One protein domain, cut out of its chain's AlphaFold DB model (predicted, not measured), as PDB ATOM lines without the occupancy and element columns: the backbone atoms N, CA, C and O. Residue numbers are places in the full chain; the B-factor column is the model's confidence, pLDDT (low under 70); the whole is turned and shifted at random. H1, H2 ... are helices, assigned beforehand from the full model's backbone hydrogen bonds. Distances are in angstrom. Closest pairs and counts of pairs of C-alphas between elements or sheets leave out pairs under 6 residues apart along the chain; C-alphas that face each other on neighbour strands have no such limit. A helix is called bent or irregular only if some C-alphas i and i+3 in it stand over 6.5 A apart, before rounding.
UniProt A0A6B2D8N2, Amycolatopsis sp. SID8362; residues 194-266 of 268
ATOM      1  N   GLY A 194      26.173  31.419  50.471       39.38
ATOM      2  CA  GLY A 194      24.905  31.688  51.181       39.38
ATOM      3  C   GLY A 194      24.643  31.211  52.622       39.38
ATOM      4  O   GLY A 194      24.505  30.024  52.857       39.38
ATOM      5  N   SER A 195      24.391  32.155  53.552       48.41
ATOM      6  CA  SER A 195      23.101  32.264  54.292       48.41
ATOM      7  C   SER A 195      23.136  33.261  55.481       48.41
ATOM      8  O   SER A 195      24.051  33.228  56.292       48.41
ATOM      9  N   ASN A 196      22.104  34.119  55.592       47.09
ATOM     10  CA  ASN A 196      21.601  34.766  56.830       47.09
ATOM     11  C   ASN A 196      20.060  34.902  56.715       47.09
ATOM     12  O   ASN A 196      19.482  35.982  56.592       47.09
ATOM     13  N   LEU A 197      19.416  33.745  56.599       53.34
ATOM     14  CA  LEU A 197      18.013  33.475  56.265       53.34
ATOM     15  C   LEU A 197      16.907  34.380  56.876       53.34
ATOM     16  O   LEU A 197      16.679  34.390  58.079       53.34
ATOM     17  N   LYS A 198      16.073  34.978  56.010       55.28
ATOM     18  CA  LYS A 198      14.593  34.890  56.098       55.28
ATOM     19  C   LYS A 198      14.163  33.850  55.043       55.28
ATOM     20  O   LYS A 198      14.936  33.610  54.122       55.28
ATOM     21  N   TYR A 199      13.010  33.193  55.156       69.19
ATOM     22  CA  TYR A 199      12.576  32.178  54.176       69.19
ATOM     23  C   TYR A 199      11.667  32.789  53.104       69.19
ATOM     24  O   TYR A 199      11.035  33.817  53.335       69.19
ATOM     25  N   GLY A 200      11.568  32.139  51.946       67.75
ATOM     26  CA  GLY A 200      10.620  32.523  50.899       67.75
ATOM     27  C   GLY A 200      11.029  33.745  50.058       67.75
ATOM     28  O   GLY A 200      12.146  34.259  50.206       67.75
ATOM     29  N   PRO A 201      10.146  34.175  49.134       73.00
ATOM     30  CA  PRO A 201      10.437  35.204  48.139       73.00
ATOM     31  C   PRO A 201      10.998  36.498  48.734       73.00
ATOM     32  O   PRO A 201      10.483  37.027  49.713       73.00
ATOM     33  N   GLY A 202      12.072  37.013  48.133       69.56
ATOM     34  CA  GLY A 202      12.707  38.273  48.547       69.56
ATOM     35  C   GLY A 202      13.725  38.155  49.689       69.56
ATOM     36  O   GLY A 202      14.392  39.139  50.010       69.56
ATOM     37  N   SER A 203      13.918  36.973  50.272       80.62
ATOM     38  CA  SER A 203      14.951  36.756  51.289       80.62
ATOM     39  C   SER A 203      16.370  36.589  50.715       80.62
ATOM     40  O   SER A 203      16.519  36.238  49.543       80.62
ATOM     41  N   PRO A 204      17.440  36.796  51.515       77.56
ATOM     42  CA  PRO A 204      18.817  36.561  51.067       77.56
ATOM     43  C   PRO A 204      19.055  35.132  50.562       77.56
ATOM     44  O   PRO A 204      19.667  34.950  49.512       77.56
ATOM     45  N   LEU A 205      18.502  34.136  51.260       83.50
ATOM     46  CA  LEU A 205      18.545  32.735  50.842       83.50
ATOM     47  C   LEU A 205      17.860  32.543  49.489       83.50
ATOM     48  O   LEU A 205      18.442  31.985  48.563       83.50
ATOM     49  N   TRP A 206      16.623  33.025  49.369       85.44
ATOM     50  CA  TRP A 206      15.849  32.890  48.143       85.44
ATOM     51  C   TRP A 206      16.559  33.524  46.951       85.44
ATOM     52  O   TRP A 206      16.621  32.918  45.885       85.44
ATOM     53  N   ARG A 207      17.134  34.722  47.123       84.25
ATOM     54  CA  ARG A 207      17.893  35.399  46.061       84.25
ATOM     55  C   ARG A 207      19.141  34.617  45.656       84.25
ATOM     56  O   ARG A 207      19.443  34.567  44.471       84.25
ATOM     57  N   TYR A 208      19.837  33.994  46.607       88.25
ATOM     58  CA  TYR A 208      21.002  33.164  46.300       88.25
ATOM     59  C   TYR A 208      20.606  31.923  45.486       88.25
ATOM     60  O   TYR A 208      21.141  31.701  44.402       88.25
ATOM     61  N   TRP A 209      19.612  31.164  45.953       91.38
ATOM     62  CA  TRP A 209      19.210  29.901  45.326       91.38
ATOM     63  C   TRP A 209      18.410  30.049  44.026       91.38
ATOM     64  O   TRP A 209      18.413  29.132  43.203       91.38
ATOM     65  N   THR A 210      17.756  31.195  43.804       90.62
ATOM     66  CA  THR A 210      17.146  31.540  42.503       90.62
ATOM     67  C   THR A 210      18.114  32.266  41.560       90.62
ATOM     68  O   THR A 210      17.825  32.397  40.372       90.62
ATOM     69  N   GLY A 211      19.264  32.722  42.068       87.12
ATOM     70  CA  GLY A 211      20.329  33.352  41.294       87.12
ATOM     71  C   GLY A 211      21.213  32.349  40.538       87.12
ATOM     72  O   GLY A 211      21.143  31.142  40.774       87.12
ATOM     73  N   PRO A 212      22.087  32.837  39.638       82.38
ATOM     74  CA  PRO A 212      22.913  31.987  38.776       82.38
ATOM     75  C   PRO A 212      23.883  31.094  39.562       82.38
ATOM     76  O   PRO A 212      24.082  29.937  39.197       82.38
ATOM     77  N   GLU A 213      24.448  31.599  40.662       83.31
ATOM     78  CA  GLU A 213      25.382  30.840  41.503       83.31
ATOM     79  C   GLU A 213      24.701  29.676  42.227       83.31
ATOM     80  O   GLU A 213      25.207  28.557  42.189       83.31
ATOM     81  N   GLY A 214      23.549  29.920  42.862       90.06
ATOM     82  CA  GLY A 214      22.788  28.874  43.543       90.06
ATOM     83  C   GLY A 214      22.178  27.875  42.563       90.06
ATOM     84  O   GLY A 214      22.252  26.672  42.799       90.06
ATOM     85  N   PHE A 215      21.665  28.343  41.420       91.88
ATOM     86  CA  PHE A 215      21.156  27.473  40.357       91.88
ATOM     87  C   PHE A 215      22.217  26.474  39.878       91.88
ATOM     88  O   PHE A 215      21.952  25.274  39.797       91.88
ATOM     89  N   ALA A 216      23.451  26.934  39.648       90.56
ATOM     90  CA  ALA A 216      24.551  26.077  39.205       90.56
ATOM     91  C   ALA A 216      24.900  24.948  40.196       90.56
ATOM     92  O   ALA A 216      25.465  23.934  39.790       90.56
ATOM     93  N   ARG A 217      24.549  25.085  41.483       90.38
ATOM     94  CA  ARG A 217      24.833  24.068  42.511       90.38
ATOM     95  C   ARG A 217      23.964  22.823  42.401       90.38
ATOM     96  O   ARG A 217      24.402  21.770  42.849       90.38
ATOM     97  N   TYR A 218      22.761  22.934  41.839       92.94
ATOM     98  CA  TYR A 218      21.838  21.801  41.716       92.94
ATOM     99  C   TYR A 218      21.473  21.462  40.269       92.94
ATOM    100  O   TYR A 218      21.092  20.327  39.999       92.94
ATOM    101  N   ALA A 219      21.614  22.399  39.327       90.94
ATOM    102  CA  ALA A 219      21.137  22.221  37.955       90.94
ATOM    103  C   ALA A 219      21.799  21.063  37.190       90.94
ATOM    104  O   ALA A 219      21.176  20.491  36.302       90.94
ATOM    105  N   GLY A 220      23.048  20.721  37.524       87.75
ATOM    106  CA  GLY A 220      23.788  19.619  36.898       87.75
ATOM    107  C   GLY A 220      23.745  18.296  37.667       87.75
ATOM    108  O   GLY A 220      24.443  17.359  37.283       87.75
ATOM    109  N   ALA A 221      23.008  18.217  38.775       89.50
ATOM    110  CA  ALA A 221      22.959  17.007  39.589       89.50
ATOM    111  C   ALA A 221      22.058  15.931  38.961       89.50
ATOM    112  O   ALA A 221      21.135  16.241  38.215       89.50
ATOM    113  N   ALA A 222      22.297  14.659  39.300       87.88
ATOM    114  CA  ALA A 222      21.451  13.549  38.848       87.88
ATOM    115  C   ALA A 222      20.005  13.676  39.363       87.88
ATOM    116  O   ALA A 222      19.060  13.415  38.625       87.88
ATOM    117  N   GLU A 223      19.854  14.148  40.606       87.69
ATOM    118  CA  GLU A 223      18.573  14.451  41.252       87.69
ATOM    119  C   GLU A 223      18.570  15.919  41.717       87.69
ATOM    120  O   GLU A 223      18.876  16.208  42.883       87.69
ATOM    121  N   PRO A 224      18.280  16.880  40.819       91.12
ATOM    122  CA  PRO A 224      18.389  18.305  41.116       91.12
ATOM    123  C   PRO A 224      17.531  18.764  42.297       91.12
ATOM    124  O   PRO A 224      17.981  19.579  43.102       91.12
ATOM    125  N   TRP A 225      16.305  18.241  42.431       92.75
ATOM    126  CA  TRP A 225      15.392  18.658  43.501       92.75
ATOM    127  C   TRP A 225      15.889  18.202  44.872       92.75
ATOM    128  O   TRP A 225      15.986  19.009  45.794       92.75
ATOM    129  N   THR A 226      16.299  16.936  44.985       93.12
ATOM    130  CA  THR A 226      16.868  16.377  46.221       93.12
ATOM    131  C   THR A 226      18.159  17.095  46.598       93.12
ATOM    132  O   THR A 226      18.351  17.460  47.754       93.12
ATOM    133  N   THR A 227      19.004  17.388  45.605       93.62
ATOM    134  CA  THR A 227      20.262  18.120  45.804       93.62
ATOM    135  C   THR A 227      20.013  19.518  46.375       93.62
ATOM    136  O   THR A 227      20.698  19.937  47.308       93.62
ATOM    137  N   LEU A 228      19.009  20.233  45.857       94.25
ATOM    138  CA  LEU A 228      18.609  21.538  46.379       94.25
ATOM    139  C   LEU A 228      18.020  21.433  47.793       94.25
ATOM    140  O   LEU A 228      18.408  22.205  48.669       94.25
ATOM    141  N   ARG A 229      17.113  20.480  48.039       94.12
ATOM    142  CA  ARG A 229      16.509  20.264  49.363       94.12
ATOM    143  C   ARG A 229      17.576  20.014  50.430       94.12
ATOM    144  O   ARG A 229      17.551  20.648  51.484       94.12
ATOM    145  N   ASP A 230      18.522  19.124  50.156       92.81
ATOM    146  CA  ASP A 230      19.563  18.756  51.116       92.81
ATOM    147  C   ASP A 230      20.530  19.918  51.376       92.81
ATOM    148  O   ASP A 230      20.980  20.119  52.508       92.81
ATOM    149  N   ALA A 231      20.795  20.744  50.361       90.94
ATOM    150  CA  ALA A 231      21.568  21.964  50.541       90.94
ATOM    151  C   ALA A 231      20.839  22.991  51.429       90.94
ATOM    152  O   ALA A 231      21.460  23.565  52.321       90.94
ATOM    153  N   LEU A 232      19.524  23.163  51.260       89.00
ATOM    154  CA  LEU A 232      18.706  24.036  52.111       89.00
ATOM    155  C   LEU A 232      18.677  23.561  53.574       89.00
ATOM    156  O   LEU A 232      18.802  24.379  54.487       89.00
ATOM    157  N   LEU A 233      18.571  22.248  53.813       88.50
ATOM    158  CA  LEU A 233      18.676  21.669  55.161       88.50
ATOM    159  C   LEU A 233      20.041  21.973  55.793       88.50
ATOM    160  O   LEU A 233      20.116  22.361  56.958       88.50
ATOM    161  N   LYS A 234      21.121  21.847  55.012       85.75
ATOM    162  CA  LYS A 234      22.489  22.130  55.466       85.75
ATOM    163  C   LYS A 234      22.720  23.610  55.786       85.75
ATOM    164  O   LYS A 234      23.516  23.916  56.668       85.75
ATOM    165  N   GLU A 235      22.014  24.512  55.108       80.94
ATOM    166  CA  GLU A 235      22.028  25.954  55.392       80.94
ATOM    167  C   GLU A 235      21.136  26.359  56.584       80.94
ATOM    168  O   GLU A 235      21.118  27.533  56.960       80.94
ATOM    169  N   GLY A 236      20.427  25.406  57.206       82.62
ATOM    170  CA  GLY A 236      19.651  25.613  58.433       82.62
ATOM    171  C   GLY A 236      18.146  25.807  58.233       82.62
ATOM    172  O   GLY A 236      17.460  26.204  59.175       82.62
ATOM    173  N   VAL A 237      17.603  25.533  57.040       83.00
ATOM    174  CA  VAL A 237      16.148  25.550  56.812       83.00
ATOM    175  C   VAL A 237      15.483  24.403  57.592       83.00
ATOM    176  O   VAL A 237      15.893  23.253  57.432       83.00
ATOM    177  N   PRO A 238      14.435  24.662  58.402       84.75
ATOM    178  CA  PRO A 238      13.686  23.611  59.083       84.75
ATOM    179  C   PRO A 238      13.146  22.553  58.117       84.75
ATOM    180  O   PRO A 238      12.583  22.888  57.073       84.75
ATOM    181  N   ALA A 239      13.251  21.277  58.496       85.62
ATOM    182  CA  ALA A 239      12.820  20.153  57.659       85.62
ATOM    183  C   ALA A 239      11.344  20.239  57.239       85.62
ATOM    184  O   ALA A 239      11.002  19.884  56.117       85.62
ATOM    185  N   THR A 240      10.491  20.807  58.094       84.38
ATOM    186  CA  THR A 240       9.070  21.062  57.804       84.38
ATOM    187  C   THR A 240       8.834  22.056  56.660       84.38
ATOM    188  O   THR A 240       7.721  22.127  56.149       84.38
ATOM    189  N   MET A 241       9.849  22.826  56.248       83.12
ATOM    190  CA  MET A 241       9.771  23.822  55.171       83.12
ATOM    191  C   MET A 241      10.650  23.495  53.958       83.12
ATOM    192  O   MET A 241      10.436  24.076  52.893       83.12
ATOM    193  N   ALA A 242      11.631  22.601  54.093       88.12
ATOM    194  CA  ALA A 242      12.648  22.365  53.067       88.12
ATOM    195  C   ALA A 242      12.058  21.866  51.735       88.12
ATOM    196  O   ALA A 242      12.408  22.400  50.683       88.12
ATOM    197  N   ASP A 243      11.113  20.922  51.776       88.62
ATOM    198  CA  ASP A 243      10.483  20.349  50.575       88.62
ATOM    199  C   ASP A 243       9.696  21.398  49.773       88.62
ATOM    200  O   ASP A 243       9.841  21.539  48.551       88.62
ATOM    201  N   GLY A 244       8.874  22.184  50.473       86.25
ATOM    202  CA  GLY A 244       8.088  23.256  49.865       86.25
ATOM    203  C   GLY A 244       8.976  24.378  49.329       86.25
ATOM    204  O   GLY A 244       8.753  24.884  48.228       86.25
ATOM    205  N   LEU A 245      10.026  24.744  50.069       89.75
ATOM    206  CA  LEU A 245      10.950  25.796  49.661       89.75
ATOM    207  C   LEU A 245      11.788  25.392  48.442       89.75
ATOM    208  O   LEU A 245      11.928  26.206  47.532       89.75
ATOM    209  N   ALA A 246      12.279  24.150  48.378       92.94
ATOM    210  CA  ALA A 246      13.004  23.626  47.217       92.94
ATOM    211  C   ALA A 246      12.143  23.682  45.947       92.94
ATOM    212  O   ALA A 246      12.576  24.185  44.907       92.94
ATOM    213  N   THR A 247      10.883  23.258  46.063       91.62
ATOM    214  CA  THR A 247       9.908  23.329  44.969       91.62
ATOM    215  C   THR A 247       9.687  24.772  44.519       91.62
ATOM    216  O   THR A 247       9.799  25.079  43.333       91.62
ATOM    217  N   ASN A 248       9.452  25.688  45.458       90.38
ATOM    218  CA  ASN A 248       9.212  27.097  45.150       90.38
ATOM    219  C   ASN A 248      10.426  27.779  44.498       90.38
ATOM    220  O   ASN A 248      10.253  28.549  43.555       90.38
ATOM    221  N   VAL A 249      11.645  27.474  44.950       91.88
ATOM    222  CA  VAL A 249      12.889  27.996  44.363       91.88
ATOM    223  C   VAL A 249      13.042  27.548  42.908       91.88
ATOM    224  O   VAL A 249      13.323  28.377  42.044       91.88
ATOM    225  N   MET A 250      12.813  26.266  42.608       93.00
ATOM    226  CA  MET A 250      12.867  25.776  41.227       93.00
ATOM    227  C   MET A 250      11.774  26.405  40.361       93.00
ATOM    228  O   MET A 250      12.031  26.822  39.233       93.00
ATOM    229  N   GLN A 251      10.561  26.546  40.897       89.00
ATOM    230  CA  GLN A 251       9.431  27.122  40.168       89.00
ATOM    231  C   GLN A 251       9.567  28.635  39.916       89.00
ATOM    232  O   GLN A 251       8.893  29.178  39.035       89.00
ATOM    233  N   ALA A 252      10.457  29.325  40.635       88.12
ATOM    234  CA  ALA A 252      10.629  30.772  40.552       88.12
ATOM    235  C   ALA A 252      11.210  31.258  39.213       88.12
ATOM    236  O   ALA A 252      10.926  32.381  38.795       88.12
ATOM    237  N   THR A 253      11.996  30.433  38.510       88.81
ATOM    238  CA  THR A 253      12.671  30.829  37.260       88.81
ATOM    239  C   THR A 253      12.235  29.957  36.078       88.81
ATOM    240  O   THR A 253      11.912  28.785  36.269       88.81
ATOM    241  N   PRO A 254      12.237  30.474  34.831       89.56
ATOM    242  CA  PRO A 254      11.929  29.654  33.655       89.56
ATOM    243  C   PRO A 254      12.834  28.418  33.518       89.56
ATOM    244  O   PRO A 254      12.344  27.337  33.201       89.56
ATOM    245  N   ALA A 255      14.131  28.562  33.812       87.44
ATOM    246  CA  ALA A 255      15.102  27.469  33.752       87.44
ATOM    247  C   ALA A 255      14.853  26.409  34.839       87.44
ATOM    248  O   ALA A 255      14.851  25.216  34.545       87.44
ATOM    249  N   GLY A 256      14.573  26.835  36.075       90.56
ATOM    250  CA  GLY A 256      14.223  25.922  37.161       90.56
ATOM    251  C   GLY A 256      12.900  25.190  36.917       90.56
ATOM    252  O   GLY A 256      12.821  23.993  37.181       90.56
ATOM    253  N   ARG A 257      11.891  25.851  36.326       90.75
ATOM    254  CA  ARG A 257      10.622  25.209  35.929       90.75
ATOM    255  C   ARG A 257      10.826  24.110  34.897       90.75
ATOM    256  O   ARG A 257      10.271  23.025  35.053       90.75
ATOM    257  N   ALA A 258      11.626  24.381  33.866       87.31
ATOM    258  CA  ALA A 258      11.954  23.387  32.848       87.31
ATOM    259  C   ALA A 258      12.698  22.187  33.460       87.31
ATOM    260  O   ALA A 258      12.346  21.039  33.187       87.31
ATOM    261  N   LEU A 259      13.662  22.454  34.346       86.94
ATOM    262  CA  LEU A 259      14.417  21.419  35.048       86.94
ATOM    263  C   LEU A 259      13.512  20.559  35.945       86.94
ATOM    264  O   LEU A 259      13.529  19.334  35.842       86.94
ATOM    265  N   PHE A 260      12.657  21.185  36.757       85.94
ATOM    266  CA  PHE A 260      11.707  20.482  37.620       85.94
ATOM    267  C   PHE A 260      10.736  19.612  36.809       85.94
ATOM    268  O   PHE A 260      10.535  18.447  37.141       85.94
ATOM    269  N   ALA A 261      10.189  20.130  35.704       84.44
ATOM    270  CA  ALA A 261       9.304  19.369  34.822       84.44
ATOM    271  C   ALA A 261      10.007  18.158  34.181       84.44
ATOM    272  O   ALA A 261       9.405  17.092  34.073       84.44
ATOM    273  N   SER A 262      11.282  18.285  33.803       81.25
ATOM    274  CA  SER A 262      12.039  17.184  33.188       81.25
ATOM    275  C   SER A 262      12.353  16.024  34.144       81.25
ATOM    276  O   SER A 262      12.439  14.882  33.696       81.25
ATOM    277  N   HIS A 263      12.458  16.291  35.451       72.44
ATOM    278  CA  HIS A 263      12.773  15.280  36.471       72.44
ATOM    279  C   HIS A 263      11.544  14.770  37.243       72.44
ATOM    280  O   HIS A 263      11.550  13.629  37.698       72.44
ATOM    281  N   HIS A 264      10.467  15.556  37.348       68.38
ATOM    282  CA  HIS A 264       9.235  15.169  38.057       68.38
ATOM    283  C   HIS A 264       8.040  14.886  37.133       68.38
ATOM    284  O   HIS A 264       7.001  14.417  37.592       68.38
ATOM    285  N   GLY A 265       8.174  15.102  35.822       56.09
ATOM    286  CA  GLY A 265       7.133  14.873  34.814       56.09
ATOM    287  C   GLY A 265       6.865  13.409  34.438       56.09
ATOM    288  O   GLY A 265       6.387  13.153  33.337       56.09
ATOM    289  N   LYS A 266       7.160  12.437  35.313       47.81
ATOM    290  CA  LYS A 266       6.821  11.012  35.110       47.81
ATOM    291  C   LYS A 266       5.721  10.501  36.040       47.81
ATOM    292  O   LYS A 266       5.707   9.324  36.375       47.81
TER     293      LYS A 266
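AT A GLANCE: This is residues 194 to 266 of the 268 residues of a protein of Amycolatopsis sp. SID8362 (UniProt A0A6B2D8N2). Two helices, H3 and H4, fold back on each other as a crossed hairpin in the core, and H2 and H5 lie at its open end, their lines nearly parallel, H2 by the beginning of H3 and H5 by the end of H4. H1 packs on H4 near residues 249 to 250, and residues 194 to 203, without a named element, lead into it. The printed part has 73 residues with five named helices, in the order H1 H2 H3 H4 H5, and no named strand; the class is all helix. It is compact, with a radius of gyration of the C-alphas of 11.1 A and spans of 33 by 22 by 17 A.

IN THESE COORDINATES: The longest helix, H4, has residues 239 to 251 and measures 19.1 A from first to last C-alpha, from (12.820, 20.153, 57.659) to (9.431, 27.122, 40.168). It is irregular: C-alphas 240 and 243 are 7.4 A apart. H3, residues 224 to 234, measures 15.4 A. H5, residues 254 to 264, also measures 15.4 A and ends with C-alpha 264 at (9.235, 15.169, 38.057). H1, residues 204 to 210, measures 10.1 A and begins with C-alpha 204 at (18.817, 36.561, 51.067). H2, residues 212 to 218, measures 10.7 A.

HOW THE PARTS SIT: H3 and H4 are the hub, touching three other helices each. They form a helical hairpin at a steep tilt of 44 degrees, opposite ways; their closest C-alphas, those of Arg 229 and Ala 246, are 5.3 A apart. H4 touches H5 only at the corner, with residues 249 to 251 alone; the C-alphas of Met 250 and Gly 256 are closest, at 4.3 A. H5 touches H3, about perpendicular at 76 degrees, closest at the C-alphas of Trp 225 and Phe 260, 7.2 A. H2 touches H3, about perpendicular at 79 degrees, closest at the C-alphas of Tyr 218 and Pro 224, 4.9 A. H2 and H5 are close but not clearly touching, at a shallow tilt of 6 degrees, the same way; their closest C-alphas, those of Phe 215 and Gly 256, are 7.8 A apart. H1 touches H4, with residues 249 to 250 of H4 alone, closest at the C-alphas of Thr 210 and Val 249, 5.8 A. H2 and H4 are apart. In H1, H3 and H5 every O i to N i+4 pair is within hydrogen-bond range; in H4 7 of 9 are, and in H2 1 of 3, beside 3 of 4 O i to N i+3 pairs.

THE WHOLE: The two C-alphas farthest apart, those of Asn 196 and Lys 266, are 35.4 A apart. The printed part has no cut, and the four links between the helices are tight. The mean pLDDT of the printed part is 82.9; residues 194 to 200, residue 202 and residues 264 to 266 are under 70.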